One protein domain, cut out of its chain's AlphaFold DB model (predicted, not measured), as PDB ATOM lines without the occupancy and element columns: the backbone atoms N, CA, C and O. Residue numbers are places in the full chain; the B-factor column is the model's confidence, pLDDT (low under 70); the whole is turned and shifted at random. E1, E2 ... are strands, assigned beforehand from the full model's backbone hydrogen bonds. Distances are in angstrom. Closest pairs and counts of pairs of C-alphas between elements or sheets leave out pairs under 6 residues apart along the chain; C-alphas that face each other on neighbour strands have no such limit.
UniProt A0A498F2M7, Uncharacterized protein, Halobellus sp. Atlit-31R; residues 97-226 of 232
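Overview. This is residues 97 to 226 of the 232 residues of an uncharacterized protein of Halobellus sp. Atlit-31R (UniProt A0A498F2M7). With little regular structure, this is a small sandwich of two face-to-face antiparallel sheets, E1 E5 E3 and E4 E2 E6, with loops 170 to 194 and 204 to 219 at opposite ends. Six named strands, E1 to E6 in order, hold 44 of the 130 printed residues: all strand. The rod, 60 by 27 by 25 A, is only just compact, close to loose, with radius of gyration of the C-alphas 16.6 A.

Along the chain. E1, residues 100 to 111, starts at C-alpha 100 (10.188, -38.649, -13.219) and spans 31.0 A. E2 is residues 117 to 123, E3 128 to 134, E4 167 to 169, E5 195 to 203 and E6 220 to 225.

Arrangement. E1 and E5 are antiparallel, N 101 and O 202 within hydrogen-bond range at 2.9 A; so are E2 and E6, N 120 and O 223 at 3.0 A. The sheets' facing parts are 9.7 A centre to centre.

Size, cuts and confidence. The printed part has no cut; the links after E3, E4 and E5 are long. pLDDT is under 70 at residues 134 to 157, 173 to 193 and 216.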
ATOM      1  N   PRO A  97      12.231 -33.302 -19.649       90.62
ATOM      2  CA  PRO A  97      12.589 -34.528 -20.359       90.62
ATOM      3  C   PRO A  97      13.537 -35.394 -19.519       90.62
ATOM      4  O   PRO A  97      14.308 -34.870 -18.711       90.62
ATOM      5  N   ASP A  98      13.529 -36.704 -19.764       90.00
ATOM      6  CA  ASP A  98      14.368 -37.702 -19.087       90.00
ATOM      7  C   ASP A  98      14.263 -37.648 -17.549       90.00
ATOM      8  O   ASP A  98      15.255 -37.748 -16.822       90.00
ATOM      9  N   ALA A  99      13.045 -37.443 -17.048       89.19
ATOM     10  CA  ALA A  99      12.766 -37.246 -15.633       89.19
ATOM     11  C   ALA A  99      11.520 -38.014 -15.188       89.19
ATOM     12  O   ALA A  99      10.659 -38.351 -15.994       89.19
ATOM     13  N   ILE A 100      11.429 -38.243 -13.879       88.19
ATOM     14  CA  ILE A 100      10.188 -38.649 -13.219       88.19
ATOM     15  C   ILE A 100       9.659 -37.413 -12.495       88.19
ATOM     16  O   ILE A 100      10.395 -36.819 -11.703       88.19
ATOM     17  N   SER A 101       8.420 -37.021 -12.778       86.31
ATOM     18  CA  SER A 101       7.755 -35.876 -12.139       86.31
ATOM     19  C   SER A 101       6.492 -36.350 -11.437       86.31
ATOM     20  O   SER A 101       5.724 -37.099 -12.024       86.31
ATOM     21  N   SER A 102       6.269 -35.918 -10.200       86.31
ATOM     22  CA  SER A 102       5.074 -36.258  -9.426       86.31
ATOM     23  C   SER A 102       4.339 -34.992  -9.014       86.31
ATOM     24  O   SER A 102       4.971 -34.034  -8.564       86.31
ATOM     25  N   PHE A 103       3.017 -35.019  -9.129       84.12
ATOM     26  CA  PHE A 103       2.127 -33.938  -8.741       84.12
ATOM     27  C   PHE A 103       1.104 -34.495  -7.760       84.12
ATOM     28  O   PHE A 103       0.232 -35.279  -8.131       84.12
ATOM     29  N   ASP A 104       1.246 -34.107  -6.497       82.75
ATOM     30  CA  ASP A 104       0.344 -34.525  -5.432       82.75
ATOM     31  C   ASP A 104      -0.929 -33.681  -5.459       82.75
ATOM     32  O   ASP A 104      -0.854 -32.471  -5.674       82.75
ATOM     33  N   ARG A 105      -2.078 -34.301  -5.161       81.56
ATOM     34  CA  ARG A 105      -3.372 -33.613  -5.019       81.56
ATOM     35  C   ARG A 105      -3.655 -32.665  -6.188       81.56
ATOM     36  O   ARG A 105      -3.785 -31.461  -6.004       81.56
ATOM     37  N   VAL A 106      -3.692 -33.203  -7.402       85.31
ATOM     38  CA  VAL A 106      -4.037 -32.446  -8.614       85.31
ATOM     39  C   VAL A 106      -5.531 -32.144  -8.647       85.31
ATOM     40  O   VAL A 106      -5.945 -31.037  -8.989       85.31
ATOM     41  N   PHE A 107      -6.346 -33.118  -8.257       88.56
ATOM     42  CA  PHE A 107      -7.785 -32.962  -8.128       88.56
ATOM     43  C   PHE A 107      -8.322 -33.833  -6.996       88.56
ATOM     44  O   PHE A 107      -7.616 -34.694  -6.469       88.56
ATOM     45  N   ARG A 108      -9.567 -33.582  -6.615       88.88
ATOM     46  CA  ARG A 108     -10.297 -34.300  -5.578       88.88
ATOM     47  C   ARG A 108     -11.564 -34.894  -6.163       88.88
ATOM     48  O   ARG A 108     -12.252 -34.234  -6.939       88.88
ATOM     49  N   ILE A 109     -11.865 -36.117  -5.750       90.44
ATOM     50  CA  ILE A 109     -13.134 -36.787  -6.008       90.44
ATOM     51  C   ILE A 109     -13.909 -36.844  -4.696       90.44
ATOM     52  O   ILE A 109     -13.344 -37.263  -3.688       90.44
ATOM     53  N   GLN A 110     -15.183 -36.463  -4.707       88.94
ATOM     54  CA  GLN A 110     -16.070 -36.575  -3.553       88.94
ATOM     55  C   GLN A 110     -17.378 -37.281  -3.920       88.94
ATOM     56  O   GLN A 110     -17.932 -37.091  -5.004       88.94
ATOM     57  N   ASN A 111     -17.869 -38.130  -3.019       90.81
ATOM     58  CA  ASN A 111     -19.153 -38.806  -3.181       90.81
ATOM     59  C   ASN A 111     -20.287 -37.999  -2.528       90.81
ATOM     60  O   ASN A 111     -20.623 -38.215  -1.369       90.81
ATOM     61  N   ASP A 112     -20.926 -37.133  -3.311       90.31
ATOM     62  CA  ASP A 112     -22.134 -36.368  -2.950       90.31
ATOM     63  C   ASP A 112     -23.442 -37.142  -3.212       90.31
ATOM     64  O   ASP A 112     -24.561 -36.608  -3.180       90.31
ATOM     65  N   GLY A 113     -23.316 -38.434  -3.515       88.06
ATOM     66  CA  GLY A 113     -24.416 -39.370  -3.643       88.06
ATOM     67  C   GLY A 113     -24.980 -39.813  -2.292       88.06
ATOM     68  O   GLY A 113     -24.699 -39.264  -1.234       88.06
ATOM     69  N   THR A 114     -25.830 -40.838  -2.334       87.44
ATOM     70  CA  THR A 114     -26.455 -41.418  -1.130       87.44
ATOM     71  C   THR A 114     -25.999 -42.843  -0.838       87.44
ATOM     72  O   THR A 114     -26.435 -43.430   0.149       87.44
ATOM     73  N   GLU A 115     -25.179 -43.424  -1.710       87.25
ATOM     74  CA  GLU A 115     -24.681 -44.797  -1.613       87.25
ATOM     75  C   GLU A 115     -23.151 -44.793  -1.763       87.25
ATOM     76  O   GLU A 115     -22.621 -43.894  -2.421       87.25
ATOM     77  N   PRO A 116     -22.426 -45.732  -1.131       85.44
ATOM     78  CA  PRO A 116     -20.984 -45.859  -1.312       85.44
ATOM     79  C   PRO A 116     -20.597 -46.077  -2.778       85.44
ATOM     80  O   PRO A 116     -21.321 -46.733  -3.522       85.44
ATOM     81  N   LEU A 117     -19.436 -45.561  -3.173       88.75
ATOM     82  CA  LEU A 117     -18.887 -45.718  -4.519       88.75
ATOM     83  C   LEU A 117     -17.470 -46.283  -4.451       88.75
ATOM     84  O   LEU A 117     -16.646 -45.803  -3.680       88.75
ATOM     85  N   HIS A 118     -17.164 -47.267  -5.286       87.94
ATOM     86  CA  HIS A 118     -15.816 -47.753  -5.543       87.94
ATOM     87  C   HIS A 118     -15.226 -46.973  -6.716       87.94
ATOM     88  O   HIS A 118     -15.711 -47.073  -7.844       87.94
ATOM     89  N   VAL A 119     -14.194 -46.183  -6.435       90.50
ATOM     90  CA  VAL A 119     -13.591 -45.235  -7.370       90.50
ATOM     91  C   VAL A 119     -12.206 -45.698  -7.805       90.50
ATOM     92  O   VAL A 119     -11.362 -46.010  -6.967       90.50
ATOM     93  N   TYR A 120     -11.964 -45.720  -9.112       92.06
ATOM     94  CA  TYR A 120     -10.668 -46.027  -9.722       92.06
ATOM     95  C   TYR A 120     -10.506 -45.294 -11.056       92.06
ATOM     96  O   TYR A 120     -11.471 -44.767 -11.614       92.06
ATOM     97  N   ILE A 121      -9.277 -45.261 -11.567       94.06
ATOM     98  CA  ILE A 121      -8.938 -44.665 -12.859       94.06
ATOM     99  C   ILE A 121      -8.572 -45.761 -13.858       94.06
ATOM    100  O   ILE A 121      -7.890 -46.729 -13.526       94.06
ATOM    101  N   GLU A 122      -9.038 -45.612 -15.091       94.19
ATOM    102  CA  GLU A 122      -8.562 -46.374 -16.241       94.19
ATOM    103  C   GLU A 122      -7.995 -45.427 -17.293       94.19
ATOM    104  O   GLU A 122      -8.644 -44.461 -17.692       94.19
ATOM    105  N   ASP A 123      -6.812 -45.737 -17.798       91.56
ATOM    106  CA  ASP A 123      -6.192 -45.030 -18.909       91.56
ATOM    107  C   ASP A 123      -5.353 -45.996 -19.760       91.56
ATOM    108  O   ASP A 123      -5.213 -47.184 -19.452       91.56
ATOM    109  N   SER A 124      -4.853 -45.499 -20.888       89.19
ATOM    110  CA  SER A 124      -3.969 -46.244 -21.789       89.19
ATOM    111  C   SER A 124      -2.593 -45.590 -21.941       89.19
ATOM    112  O   SER A 124      -1.936 -45.785 -22.965       89.19
ATOM    113  N   LEU A 125      -2.192 -44.765 -20.976       88.00
ATOM    114  CA  LEU A 125      -1.013 -43.912 -21.020       88.00
ATOM    115  C   LEU A 125       0.157 -44.634 -20.344       88.00
ATOM    116  O   LEU A 125       0.249 -44.704 -19.127       88.00
ATOM    117  N   GLU A 126       1.083 -45.168 -21.140       85.56
ATOM    118  CA  GLU A 126       2.187 -45.995 -20.619       85.56
ATOM    119  C   GLU A 126       3.129 -45.246 -19.654       85.56
ATOM    120  O   GLU A 126       3.709 -45.868 -18.765       85.56
ATOM    121  N   ASP A 127       3.273 -43.928 -19.827       88.75
ATOM    122  CA  ASP A 127       4.203 -43.076 -19.070       88.75
ATOM    123  C   ASP A 127       3.507 -42.302 -17.923       88.75
ATOM    124  O   ASP A 127       4.109 -41.402 -17.327       88.75
ATOM    125  N   VAL A 128       2.242 -42.616 -17.617       90.69
ATOM    126  CA  VAL A 128       1.439 -41.963 -16.569       90.69
ATOM    127  C   VAL A 128       1.070 -42.979 -15.496       90.69
ATOM    128  O   VAL A 128       0.832 -44.146 -15.787       90.69
ATOM    129  N   SER A 129       1.062 -42.549 -14.235       91.38
ATOM    130  CA  SER A 129       0.546 -43.366 -13.138       91.38
ATOM    131  C   SER A 129      -0.275 -42.553 -12.143       91.38
ATOM    132  O   SER A 129       0.206 -41.541 -11.628       91.38
ATOM    133  N   TRP A 130      -1.479 -43.016 -11.816       91.75
ATOM    134  CA  TRP A 130      -2.391 -42.365 -10.873       91.75
ATOM    135  C   TRP A 130      -2.326 -42.965  -9.475       91.75
ATOM    136  O   TRP A 130      -2.292 -44.188  -9.292       91.75
ATOM    137  N   TYR A 131      -2.380 -42.099  -8.467       89.19
ATOM    138  CA  TYR A 131      -2.425 -42.518  -7.072       89.19
ATOM    139  C   TYR A 131      -3.399 -41.689  -6.243       89.19
ATOM    140  O   TYR A 131      -3.652 -40.519  -6.516       89.19
ATOM    141  N   GLY A 132      -3.929 -42.324  -5.206       84.19
ATOM    142  CA  GLY A 132      -4.860 -41.752  -4.252       84.19
ATOM    143  C   GLY A 132      -4.232 -41.570  -2.876       84.19
ATOM    144  O   GLY A 132      -3.562 -42.471  -2.358       84.19
ATOM    145  N   THR A 133      -4.507 -40.427  -2.260       78.00
ATOM    146  CA  THR A 133      -4.236 -40.131  -0.847       78.00
ATOM    147  C   THR A 133      -5.523 -39.699  -0.159       78.00
ATOM    148  O   THR A 133      -6.412 -39.124  -0.792       78.00
ATOM    149  N   ARG A 134      -5.642 -39.958   1.141       69.06
ATOM    150  CA  ARG A 134      -6.730 -39.398   1.944       69.06
ATOM    151  C   ARG A 134      -6.570 -37.890   2.099       69.06
ATOM    152  O   ARG A 134      -5.450 -37.374   2.036       69.06
ATOM    153  N   ALA A 135      -7.684 -37.206   2.352       58.31
ATOM    154  CA  ALA A 135      -7.699 -35.770   2.622       58.31
ATOM    155  C   ALA A 135      -6.860 -35.393   3.864       58.31
ATOM    156  O   ALA A 135      -6.221 -34.341   3.885       58.31
ATOM    157  N   ASP A 136      -6.778 -36.281   4.864       57.88
ATOM    158  CA  ASP A 136      -5.914 -36.140   6.049       57.88
ATOM    159  C   ASP A 136      -4.409 -36.359   5.759       57.88
ATOM    160  O   ASP A 136      -3.557 -36.096   6.611       57.88
ATOM    161  N   GLY A 137      -4.066 -36.770   4.534       53.16
ATOM    162  CA  GLY A 137      -2.705 -37.051   4.087       53.16
ATOM    163  C   GLY A 137      -2.209 -38.465   4.382       53.16
ATOM    164  O   GLY A 137      -1.053 -38.752   4.071       53.16
ATOM    165  N   GLU A 138      -3.046 -39.342   4.934       55.06
ATOM    166  CA  GLU A 138      -2.724 -40.752   5.141       55.06
ATOM    167  C   GLU A 138      -3.027 -41.603   3.890       55.06
ATOM    168  O   GLU A 138      -3.795 -41.239   2.992       55.06
ATOM    169  N   SER A 139      -2.406 -42.777   3.796       54.59
ATOM    170  CA  SER A 139      -2.664 -43.721   2.704       54.59
ATOM    171  C   SER A 139      -3.966 -44.497   2.940       54.59
ATOM    172  O   SER A 139      -4.260 -44.925   4.058       54.59
ATOM    173  N   TYR A 140      -4.720 -44.779   1.874       53.44
ATOM    174  CA  TYR A 140      -5.837 -45.727   1.937       53.44
ATOM    175  C   TYR A 140      -5.373 -47.152   2.285       53.44
ATOM    176  O   TYR A 140      -4.322 -47.579   1.809       53.44
ATOM    177  N   PRO A 141      -6.126 -47.943   3.069       48.09
ATOM    178  CA  PRO A 141      -5.896 -49.376   3.142       48.09
ATOM    179  C   PRO A 141      -6.203 -49.971   1.763       48.09
ATOM    180  O   PRO A 141      -7.355 -50.001   1.343       48.09
ATOM    181  N   ASN A 142      -5.156 -50.386   1.051       48.41
ATOM    182  CA  ASN A 142      -5.269 -51.070  -0.234       48.41
ATOM    183  C   ASN A 142      -5.864 -52.474  -0.009       48.41
ATOM    184  O   ASN A 142      -5.411 -53.199   0.884       48.41
ATOM    185  N   ASP A 143      -6.878 -52.852  -0.782       46.31
ATOM    186  CA  ASP A 143      -7.447 -54.203  -0.820       46.31
ATOM    187  C   ASP A 143      -6.667 -55.147  -1.761       46.31
ATOM    188  O   ASP A 143      -6.832 -56.370  -1.700       46.31
ATOM    189  N   GLY A 144      -5.755 -54.595  -2.567       42.31
ATOM    190  CA  GLY A 144      -4.758 -55.300  -3.364       42.31
ATOM    191  C   GLY A 144      -3.416 -55.523  -2.651       42.31
ATOM    192  O   GLY A 144      -2.998 -54.779  -1.763       42.31
ATOM    193  N   GLU A 145      -2.694 -56.569  -3.071       38.69
ATOM    194  CA  GLU A 145      -1.297 -56.777  -2.671       38.69
ATOM    195  C   GLU A 145      -0.433 -55.644  -3.255       38.69
ATOM    196  O   GLU A 145      -0.438 -55.456  -4.477       38.69
ATOM    197  N   PRO A 146       0.340 -54.913  -2.434       42.22
ATOM    198  CA  PRO A 146       1.213 -53.860  -2.927       42.22
ATOM    199  C   PRO A 146       2.223 -54.446  -3.920       42.22
ATOM    200  O   PRO A 146       3.056 -55.289  -3.570       42.22
ATOM    201  N   THR A 147       2.155 -54.025  -5.183       39.22
ATOM    202  CA  THR A 147       3.172 -54.387  -6.170       39.22
ATOM    203  C   THR A 147       4.463 -53.627  -5.852       39.22
ATOM    204  O   THR A 147       4.456 -52.529  -5.299       39.22
ATOM    205  N   LEU A 148       5.611 -54.225  -6.175       39.53
ATOM    206  CA  LEU A 148       6.939 -53.690  -5.837       39.53
ATOM    207  C   LEU A 148       7.262 -52.310  -6.467       39.53
ATOM    208  O   LEU A 148       8.321 -51.765  -6.163       39.53
ATOM    209  N   ASP A 149       6.365 -51.739  -7.281       44.94
ATOM    210  CA  ASP A 149       6.459 -50.391  -7.872       44.94
ATOM    211  C   ASP A 149       5.865 -49.269  -6.999       44.94
ATOM    212  O   ASP A 149       6.003 -48.094  -7.328       44.94
ATOM    213  N   GLN A 150       5.315 -49.574  -5.817       49.31
ATOM    214  CA  GLN A 150       4.891 -48.556  -4.836       49.31
ATOM    215  C   GLN A 150       6.031 -47.669  -4.292       49.31
ATOM    216  O   GLN A 150       5.799 -46.756  -3.504       49.31
ATOM    217  N   VAL A 151       7.284 -47.926  -4.672       43.00
ATOM    218  CA  VAL A 151       8.462 -47.282  -4.072       43.00
ATOM    219  C   VAL A 151       8.685 -45.845  -4.580       43.00
ATOM    220  O   VAL A 151       9.603 -45.181  -4.107       43.00
ATOM    221  N   ASN A 152       7.851 -45.318  -5.486       51.06
ATOM    222  CA  ASN A 152       8.013 -43.944  -5.981       51.06
ATOM    223  C   ASN A 152       6.708 -43.227  -6.392       51.06
ATOM    224  O   ASN A 152       6.757 -42.297  -7.195       51.06
ATOM    225  N   LEU A 153       5.552 -43.633  -5.859       57.16
ATOM    226  CA  LEU A 153       4.316 -42.859  -6.019       57.16
ATOM    227  C   LEU A 153       4.355 -41.679  -5.032       57.16
ATOM    228  O   LEU A 153       4.718 -41.857  -3.865       57.16
ATOM    229  N   GLY A 154       4.083 -40.464  -5.518       50.81
ATOM    230  CA  GLY A 154       4.203 -39.225  -4.741       50.81
ATOM    231  C   GLY A 154       3.442 -39.269  -3.406       50.81
ATOM    232  O   GLY A 154       2.473 -40.009  -3.245       50.81
ATOM    233  N   ALA A 155       3.962 -38.534  -2.417       56.97
ATOM    234  CA  ALA A 155       3.416 -38.352  -1.064       56.97
ATOM    235  C   ALA A 155       2.897 -39.601  -0.307       56.97
ATOM    236  O   ALA A 155       2.157 -39.451   0.660       56.97
ATOM    237  N   GLY A 156       3.307 -40.823  -0.670       61.34
ATOM    238  CA  GLY A 156       2.852 -42.043   0.009       61.34
ATOM    239  C   GLY A 156       1.448 -42.507  -0.393       61.34
ATOM    240  O   GLY A 156       0.828 -43.269   0.347       61.34
ATOM    241  N   GLY A 157       0.935 -42.070  -1.545       67.31
ATOM    242  CA  GLY A 157      -0.328 -42.574  -2.081       67.31
ATOM    243  C   GLY A 157      -0.247 -44.015  -2.590       67.31
ATOM    244  O   GLY A 157       0.828 -44.531  -2.906       67.31
ATOM    245  N   ASN A 158      -1.404 -44.670  -2.691       80.31
ATOM    246  CA  ASN A 158      -1.524 -45.974  -3.349       80.31
ATOM    247  C   ASN A 158      -2.001 -45.791  -4.783       80.31
ATOM    248  O   ASN A 158      -2.773 -44.873  -5.046       80.31
ATOM    249  N   SER A 159      -1.592 -46.685  -5.687       86.12
ATOM    250  CA  SER A 159      -2.195 -46.749  -7.022       86.12
ATOM    251  C   SER A 159      -3.717 -46.839  -6.900       86.12
ATOM    252  O   SER A 159      -4.214 -47.520  -6.004       86.12
ATOM    253  N   ILE A 160      -4.421 -46.148  -7.794       88.88
ATOM    254  CA  ILE A 160      -5.880 -46.230  -7.964       88.88
ATOM    255  C   ILE A 160      -6.241 -46.680  -9.383       88.88
ATOM    256  O   ILE A 160      -7.347 -46.439  -9.859       88.88
ATOM    257  N   GLU A 161      -5.289 -47.295 -10.085       90.62
ATOM    258  CA  GLU A 161      -5.465 -47.706 -11.473       90.62
ATOM    259  C   GLU A 161      -6.082 -49.091 -11.571       90.62
ATOM    260  O   GLU A 161      -5.566 -50.074 -11.030       90.62
ATOM    261  N   GLY A 162      -7.176 -49.170 -12.316       89.25
ATOM    262  CA  GLY A 162      -7.949 -50.382 -12.495       89.25
ATOM    263  C   GLY A 162      -8.754 -50.776 -11.256       89.25
ATOM    264  O   GLY A 162      -8.432 -50.469 -10.108       89.25
ATOM    265  N   ARG A 163      -9.814 -51.545 -11.506       86.75
ATOM    266  CA  ARG A 163     -10.807 -51.929 -10.493       86.75
ATOM    267  C   ARG A 163     -10.227 -52.609  -9.247       86.75
ATOM    268  O   ARG A 163     -10.816 -52.519  -8.179       86.75
ATOM    269  N   SER A 164      -9.105 -53.318  -9.370       84.25
ATOM    270  CA  SER A 164      -8.463 -54.008  -8.239       84.25
ATOM    271  C   SER A 164      -7.777 -53.080  -7.238       84.25
ATOM    272  O   SER A 164      -7.323 -53.577  -6.217       84.25
ATOM    273  N   ASN A 165      -7.676 -51.789  -7.546       82.38
ATOM    274  CA  ASN A 165      -7.125 -50.759  -6.673       82.38
ATOM    275  C   ASN A 165      -8.196 -49.714  -6.298       82.38
ATOM    276  O   ASN A 165      -7.873 -48.564  -5.995       82.38
ATOM    277  N   ALA A 166      -9.480 -50.074  -6.399       84.06
ATOM    278  CA  ALA A 166     -10.566 -49.132  -6.187       84.06
ATOM    279  C   ALA A 166     -10.651 -48.677  -4.725       84.06
ATOM    280  O   ALA A 166     -10.620 -49.475  -3.788       84.06
ATOM    281  N   VAL A 167     -10.834 -47.374  -4.530       83.19
ATOM    282  CA  VAL A 167     -11.043 -46.767  -3.214       83.19
ATOM    283  C   VAL A 167     -12.537 -46.637  -2.964       83.19
ATOM    284  O   VAL A 167     -13.273 -46.138  -3.807       83.19
ATOM    285  N   THR A 168     -13.004 -47.075  -1.796       84.19
ATOM    286  CA  THR A 168     -14.414 -46.906  -1.419       84.19
ATOM    287  C   THR A 168     -14.628 -45.523  -0.814       84.19
ATOM    288  O   THR A 168     -14.066 -45.239   0.242       84.19
ATOM    289  N   LEU A 169     -15.462 -44.697  -1.447       83.12
ATOM    290  CA  LEU A 169     -15.925 -43.412  -0.928       83.12
ATOM    291  C   LEU A 169     -17.329 -43.558  -0.357       83.12
ATOM    292  O   LEU A 169     -18.255 -43.979  -1.057       83.12
ATOM    293  N   LEU A 170     -17.506 -43.196   0.909       83.44
ATOM    294  CA  LEU A 170     -18.835 -43.147   1.511       83.44
ATOM    295  C   LEU A 170     -19.569 -41.866   1.100       83.44
ATOM    296  O   LEU A 170     -18.914 -40.887   0.750       83.44
ATOM    297  N   PRO A 171     -20.913 -41.854   1.149       85.12
ATOM    298  CA  PRO A 171     -21.679 -40.625   0.991       85.12
ATOM    299  C   PRO A 171     -21.156 -39.529   1.915       85.12
ATOM    300  O   PRO A 171     -20.939 -39.778   3.104       85.12
ATOM    301  N   PHE A 172     -20.981 -38.329   1.376       79.12
ATOM    302  CA  PHE A 172     -20.613 -37.159   2.149       79.12
ATOM    303  C   PHE A 172     -21.710 -36.862   3.176       79.12
ATOM    304  O   PHE A 172     -22.862 -36.589   2.828       79.12
ATOM    305  N   ASP A 173     -21.351 -36.935   4.457       69.00
ATOM    306  CA  ASP A 173     -22.217 -36.555   5.566       69.00
ATOM    307  C   ASP A 173     -21.603 -35.352   6.287       69.00
ATOM    308  O   ASP A 173     -20.688 -35.481   7.099       69.00
ATOM    309  N   GLU A 174     -22.119 -34.161   5.973       59.53
ATOM    310  CA  GLU A 174     -21.696 -32.888   6.574       59.53
ATOM    311  C   GLU A 174     -21.901 -32.866   8.108       59.53
ATOM    312  O   GLU A 174     -21.267 -32.078   8.810       59.53
ATOM    313  N   GLU A 175     -22.772 -33.735   8.644       55.53
ATOM    314  CA  GLU A 175     -23.085 -33.856  10.072       55.53
ATOM    315  C   GLU A 175     -22.650 -35.200  10.677       55.53
ATOM    316  O   GLU A 175     -23.187 -35.592  11.717       55.53
ATOM    317  N   ALA A 176     -21.683 -35.909  10.084       56.22
ATOM    318  CA  ALA A 176     -21.203 -37.171  10.636       56.22
ATOM    319  C   ALA A 176     -20.748 -36.961  12.098       56.22
ATOM    320  O   ALA A 176     -19.754 -36.287  12.377       56.22
ATOM    321  N   VAL A 177     -21.522 -37.487  13.052       52.28
ATOM    322  CA  VAL A 177     -21.281 -37.364  14.495       52.28
ATOM    323  C   VAL A 177     -21.140 -38.744  15.124       52.28
ATOM    324  O   VAL A 177     -21.839 -39.683  14.747       52.28
ATOM    325  N   ASP A 178     -20.236 -38.880  16.092       55.84
ATOM    326  CA  ASP A 178     -20.081 -40.102  16.873       55.84
ATOM    327  C   ASP A 178     -21.345 -40.385  17.715       55.84
ATOM    328  O   ASP A 178     -22.227 -39.535  17.880       55.84
ATOM    329  N   ASP A 179     -21.428 -41.574  18.325       55.47
ATOM    330  CA  ASP A 179     -22.506 -41.947  19.265       55.47
ATOM    331  C   ASP A 179     -22.653 -40.962  20.452       55.47
ATOM    332  O   ASP A 179     -23.636 -41.000  21.205       55.47
ATOM    333  N   ASN A 180     -21.672 -40.076  20.637       57.06
ATOM    334  CA  ASN A 180     -21.606 -39.078  21.687       57.06
ATOM    335  C   ASN A 180     -21.979 -37.664  21.189       57.06
ATOM    336  O   ASN A 180     -22.002 -36.734  22.002       57.06
ATOM    337  N   GLY A 181     -22.329 -37.500  19.907       53.66
ATOM    338  CA  GLY A 181     -22.714 -36.231  19.292       53.66
ATOM    339  C   GLY A 181     -21.553 -35.263  19.052       53.66
ATOM    340  O   GLY A 181     -21.795 -34.072  18.851       53.66
ATOM    341  N   ASN A 182     -20.306 -35.730  19.122       57.44
ATOM    342  CA  ASN A 182     -19.165 -34.978  18.611       57.44
ATOM    343  C   ASN A 182     -19.103 -35.198  17.107       57.44
ATOM    344  O   ASN A 182     -19.400 -36.301  16.667       57.44
ATOM    345  N   ALA A 183     -18.679 -34.196  16.334       55.88
ATOM    346  CA  ALA A 183     -18.278 -34.458  14.955       55.88
ATOM    347  C   ALA A 183     -17.318 -35.653  14.962       55.88
ATOM    348  O   ALA A 183     -16.411 -35.684  15.804       55.88
ATOM    349  N   LEU A 184     -17.567 -36.640  14.101       54.34
ATOM    350  CA  LEU A 184     -16.572 -37.650  13.801       54.34
ATOM    351  C   LEU A 184     -15.363 -36.865  13.307       54.34
ATOM    352  O   LEU A 184     -15.370 -36.279  12.231       54.34
ATOM    353  N   ASP A 185     -14.361 -36.751  14.173       49.94
ATOM    354  CA  ASP A 185     -13.025 -36.458  13.706       49.94
ATOM    355  C   ASP A 185     -12.678 -37.645  12.810       49.94
ATOM    356  O   ASP A 185     -12.718 -38.787  13.277       49.94
ATOM    357  N   ASP A 186     -12.381 -37.375  11.540       51.84
ATOM    358  CA  ASP A 186     -12.013 -38.323  10.470       51.84
ATOM    359  C   ASP A 186     -10.809 -39.234  10.845       51.84
ATOM    360  O   ASP A 186     -10.306 -40.037  10.071       51.84
ATOM    361  N   SER A 187     -10.326 -39.142  12.084       44.28
ATOM    362  CA  SER A 187      -9.148 -39.800  12.624       44.28
ATOM    363  C   SER A 187      -9.413 -41.118  13.378       44.28
ATOM    364  O   SER A 187      -8.463 -41.691  13.920       44.28
ATOM    365  N   GLY A 188     -10.650 -41.638  13.452       41.28
ATOM    366  CA  GLY A 188     -10.976 -42.730  14.389       41.28
ATOM    367  C   GLY A 188     -11.948 -43.818  13.920       41.28
ATOM    368  O   GLY A 188     -13.144 -43.729  14.166       41.28
ATOM    369  N   ASP A 189     -11.389 -44.915  13.402       40.28
ATOM    370  CA  ASP A 189     -11.943 -46.286  13.336       40.28
ATOM    371  C   ASP A 189     -13.131 -46.612  12.397       40.28
ATOM    372  O   ASP A 189     -13.455 -47.796  12.262       40.28
ATOM    373  N   ASP A 190     -13.701 -45.653  11.664       45.50
ATOM    374  CA  ASP A 190     -14.566 -45.932  10.499       45.50
ATOM    375  C   ASP A 190     -14.184 -44.995   9.338       45.50
ATOM    376  O   ASP A 190     -14.604 -43.839   9.325       45.50
ATOM    377  N   PRO A 191     -13.304 -45.419   8.409       43.94
ATOM    378  CA  PRO A 191     -12.663 -44.527   7.449       43.94
ATOM    379  C   PRO A 191     -13.567 -44.275   6.245       43.94
ATOM    380  O   PRO A 191     -13.249 -44.625   5.104       43.94
ATOM    381  N   GLY A 192     -14.725 -43.699   6.525       51.81
ATOM    382  CA  GLY A 192     -15.670 -43.223   5.546       51.81
ATOM    383  C   GLY A 192     -15.191 -41.960   4.868       51.81
ATOM    384  O   GLY A 192     -15.779 -40.904   5.038       51.81
ATOM    385  N   VAL A 193     -14.113 -42.078   4.116       64.19
ATOM    386  CA  VAL A 193     -13.534 -41.006   3.322       64.19
ATOM    387  C   VAL A 193     -14.463 -40.622   2.179       64.19
ATOM    388  O   VAL A 193     -14.450 -41.185   1.088       64.19
ATOM    389  N   SER A 194     -15.330 -39.659   2.425       72.12
ATOM    390  CA  SER A 194     -16.165 -39.100   1.368       72.12
ATOM    391  C   SER A 194     -15.339 -38.434   0.265       72.12
ATOM    392  O   SER A 194     -15.857 -38.256  -0.833       72.12
ATOM    393  N   GLU A 195     -14.060 -38.139   0.531       82.38
ATOM    394  CA  GLU A 195     -13.123 -37.453  -0.356       82.38
ATOM    395  C   GLU A 195     -11.875 -38.294  -0.687       82.38
ATOM    396  O   GLU A 195     -11.264 -38.918   0.178       82.38
ATOM    397  N   LEU A 196     -11.416 -38.228  -1.934       85.25
ATOM    398  CA  LEU A 196     -10.177 -38.825  -2.429       85.25
ATOM    399  C   LEU A 196      -9.350 -37.760  -3.140       85.25
ATOM    400  O   LEU A 196      -9.754 -37.263  -4.190       85.25
ATOM    401  N   ASP A 197      -8.175 -37.445  -2.598       85.69
ATOM    402  CA  ASP A 197      -7.204 -36.604  -3.290       85.69
ATOM    403  C   ASP A 197      -6.414 -37.465  -4.282       85.69
ATOM    404  O   ASP A 197      -5.820 -38.480  -3.908       85.69
ATOM    405  N   VAL A 198      -6.379 -37.049  -5.546       88.38
ATOM    406  CA  VAL A 198      -5.719 -37.772  -6.635       88.38
ATOM    407  C   VAL A 198      -4.455 -37.040  -7.064       88.38
ATOM    408  O   VAL A 198      -4.483 -35.848  -7.377       88.38
ATOM    409  N   GLY A 199      -3.340 -37.761  -7.094       87.94
ATOM    410  CA  GLY A 199      -2.079 -37.325  -7.679       87.94
ATOM    411  C   GLY A 199      -1.710 -38.127  -8.925       87.94
ATOM    412  O   GLY A 199      -2.315 -39.157  -9.238       87.94
ATOM    413  N   VAL A 200      -0.698 -37.641  -9.638       89.50
ATOM    414  CA  VAL A 200      -0.205 -38.254 -10.876       89.50
ATOM    415  C   VAL A 200       1.318 -38.239 -10.941       89.50
ATOM    416  O   VAL A 200       1.971 -37.283 -10.512       89.50
ATOM    417  N   VAL A 201       1.895 -39.310 -11.474       89.50
ATOM    418  CA  VAL A 201       3.317 -39.436 -11.798       89.50
ATOM    419  C   VAL A 201       3.476 -39.520 -13.310       89.50
ATOM    420  O   VAL A 201       2.764 -40.271 -13.966       89.50
ATOM    421  N   PHE A 202       4.444 -38.783 -13.848       89.69
ATOM    422  CA  PHE A 202       4.911 -38.894 -15.225       89.69
ATOM    423  C   PHE A 202       6.310 -39.509 -15.232       89.69
ATOM    424  O   PHE A 202       7.245 -38.905 -14.694       89.69
ATOM    425  N   ASP A 203       6.473 -40.683 -15.841       90.19
ATOM    426  CA  ASP A 203       7.776 -41.318 -16.062       90.19
ATOM    427  C   ASP A 203       8.257 -41.054 -17.491       90.19
ATOM    428  O   ASP A 203       8.071 -41.849 -18.403       90.19
ATOM    429  N   LEU A 204       8.920 -39.916 -17.689       89.50
ATOM    430  CA  LEU A 204       9.430 -39.489 -18.993       89.50
ATOM    431  C   LEU A 204      10.895 -39.901 -19.211       89.50
ATOM    432  O   LEU A 204      11.613 -39.285 -20.007       89.50
ATOM    433  N   ARG A 205      11.397 -40.913 -18.492       89.00
ATOM    434  CA  ARG A 205      12.777 -41.393 -18.677       89.00
ATOM    435  C   ARG A 205      12.964 -41.931 -20.089       89.00
ATOM    436  O   ARG A 205      12.194 -42.747 -20.580       89.00
ATOM    437  N   GLY A 206      14.025 -41.490 -20.756       86.62
ATOM    438  CA  GLY A 206      14.257 -41.799 -22.168       86.62
ATOM    439  C   GLY A 206      13.511 -40.895 -23.160       86.62
ATOM    440  O   GLY A 206      13.891 -40.879 -24.336       86.62
ATOM    441  N   GLN A 207      12.554 -40.073 -22.713       86.56
ATOM    442  CA  GLN A 207      11.970 -39.008 -23.529       86.56
ATOM    443  C   GLN A 207      12.939 -37.822 -23.561       86.56
ATOM    444  O   GLN A 207      13.091 -37.087 -22.590       86.56
ATOM    445  N   THR A 208      13.653 -37.653 -24.674       81.00
ATOM    446  CA  THR A 208      14.730 -36.644 -24.804       81.00
ATOM    447  C   THR A 208      14.395 -35.504 -25.765       81.00
ATOM    448  O   THR A 208      15.149 -34.534 -25.866       81.00
ATOM    449  N   SER A 209      13.272 -35.603 -26.477       80.19
ATOM    450  CA  SER A 209      12.751 -34.553 -27.351       80.19
ATOM    451  C   SER A 209      11.752 -33.669 -26.617       80.19
ATOM    452  O   SER A 209      10.918 -34.160 -25.868       80.19
ATOM    453  N   THR A 210      11.796 -32.368 -26.891       77.25
ATOM    454  CA  THR A 210      10.748 -31.424 -26.488       77.25
ATOM    455  C   THR A 210       9.533 -31.566 -27.406       77.25
ATOM    456  O   THR A 210       9.709 -31.603 -28.628       77.25
ATOM    457  N   GLY A 211       8.328 -31.576 -26.849       75.75
ATOM    458  CA  GLY A 211       7.073 -31.655 -27.595       75.75
ATOM    459  C   GLY A 211       5.912 -32.021 -26.681       75.75
ATOM    460  O   GLY A 211       6.111 -32.170 -25.477       75.75
ATOM    461  N   ASP A 212       4.726 -32.156 -27.270       77.94
ATOM    462  CA  ASP A 212       3.588 -32.735 -26.564       77.94
ATOM    463  C   ASP A 212       3.880 -34.210 -26.273       77.94
ATOM    464  O   ASP A 212       4.334 -34.947 -27.157       77.94
ATOM    465  N   VAL A 213       3.687 -34.599 -25.019       79.25
ATOM    466  CA  VAL A 213       3.820 -35.989 -24.575       79.25
ATOM    467  C   VAL A 213       2.477 -36.713 -24.623       79.25
ATOM    468  O   VAL A 213       2.468 -37.936 -24.541       79.25
ATOM    469  N   PHE A 214       1.379 -35.973 -24.823       81.19
ATOM    470  CA  PHE A 214       0.037 -36.508 -24.997       81.19
ATOM    471  C   PHE A 214      -0.430 -36.329 -26.450       81.19
ATOM    472  O   PHE A 214      -0.135 -35.349 -27.130       81.19
ATOM    473  N   GLY A 215      -1.143 -37.316 -26.977       71.75
ATOM    474  CA  GLY A 215      -1.914 -37.199 -28.207       71.75
ATOM    475  C   GLY A 215      -3.262 -36.512 -27.972       71.75
ATOM    476  O   GLY A 215      -3.755 -36.426 -26.856       71.75
ATOM    477  N   SER A 216      -3.936 -36.093 -29.049       69.81
ATOM    478  CA  SER A 216      -5.288 -35.506 -28.957       69.81
ATOM    479  C   SER A 216      -6.365 -36.467 -28.444       69.81
ATOM    480  O   SER A 216      -7.470 -36.030 -28.134       69.81
ATOM    481  N   ASP A 217      -6.064 -37.765 -28.435       74.75
ATOM    482  CA  ASP A 217      -6.971 -38.833 -28.015       74.75
ATOM    483  C   ASP A 217      -6.583 -39.404 -26.637       74.75
ATOM    484  O   ASP A 217      -7.298 -40.264 -26.114       74.75
ATOM    485  N   ASP A 218      -5.482 -38.928 -26.048       83.00
ATOM    486  CA  ASP A 218      -4.977 -39.393 -24.760       83.00
ATOM    487  C   ASP A 218      -5.875 -38.867 -23.645       83.00
ATOM    488  O   ASP A 218      -5.986 -37.665 -23.416       83.00
ATOM    489  N   ASN A 219      -6.556 -39.791 -22.976       84.88
ATOM    490  CA  ASN A 219      -7.509 -39.500 -21.920       84.88
ATOM    491  C   ASN A 219      -7.400 -40.560 -20.825       84.88
ATOM    492  O   ASN A 219      -6.966 -41.688 -21.067       84.88
ATOM    493  N   PHE A 220      -7.871 -40.198 -19.641       91.88
ATOM    494  CA  PHE A 220      -8.132 -41.117 -18.545       91.88
ATOM    495  C   PHE A 220      -9.629 -41.098 -18.230       91.88
ATOM    496  O   PHE A 220     -10.342 -40.150 -18.559       91.88
ATOM    497  N   THR A 221     -10.121 -42.166 -17.618       94.25
ATOM    498  CA  THR A 221     -11.521 -42.333 -17.234       94.25
ATOM    499  C   THR A 221     -11.590 -42.544 -15.736       94.25
ATOM    500  O   THR A 221     -11.001 -43.486 -15.215       94.25
ATOM    501  N   ILE A 222     -12.344 -41.691 -15.050       94.81
ATOM    502  CA  ILE A 222     -12.729 -41.924 -13.659       94.81
ATOM    503  C   ILE A 222     -13.953 -42.836 -13.670       94.81
ATOM    504  O   ILE A 222     -14.965 -42.529 -14.305       94.81
ATOM    505  N   ILE A 223     -13.864 -43.959 -12.967       94.62
ATOM    506  CA  ILE A 223     -14.964 -44.903 -12.805       94.62
ATOM    507  C   ILE A 223     -15.371 -44.902 -11.340       94.62
ATOM    508  O   ILE A 223     -14.523 -45.039 -10.466       94.62
ATOM    509  N   ALA A 224     -16.672 -44.751 -11.094       93.06
ATOM    510  CA  ALA A 224     -17.292 -44.858  -9.783       93.06
ATOM    511  C   ALA A 224     -18.481 -45.821  -9.883       93.06
ATOM    512  O   ALA A 224     -19.449 -45.537 -10.595       93.06
ATOM    513  N   ASP A 225     -18.401 -46.971  -9.214       90.31
ATOM    514  CA  ASP A 225     -19.458 -47.983  -9.225       90.31
ATOM    515  C   ASP A 225     -19.933 -48.364  -7.812       90.31
ATOM    516  O   ASP A 225     -19.207 -48.249  -6.837       90.31
ATOM    517  N   ASP A 226     -21.192 -48.787  -7.692       81.25
ATOM    518  CA  ASP A 226     -21.803 -49.289  -6.441       81.25
ATOM    519  C   ASP A 226     -21.539 -50.807  -6.258       81.25
ATOM    520  O   ASP A 226     -22.096 -51.488  -5.394       81.25
TER     521      ASP A 226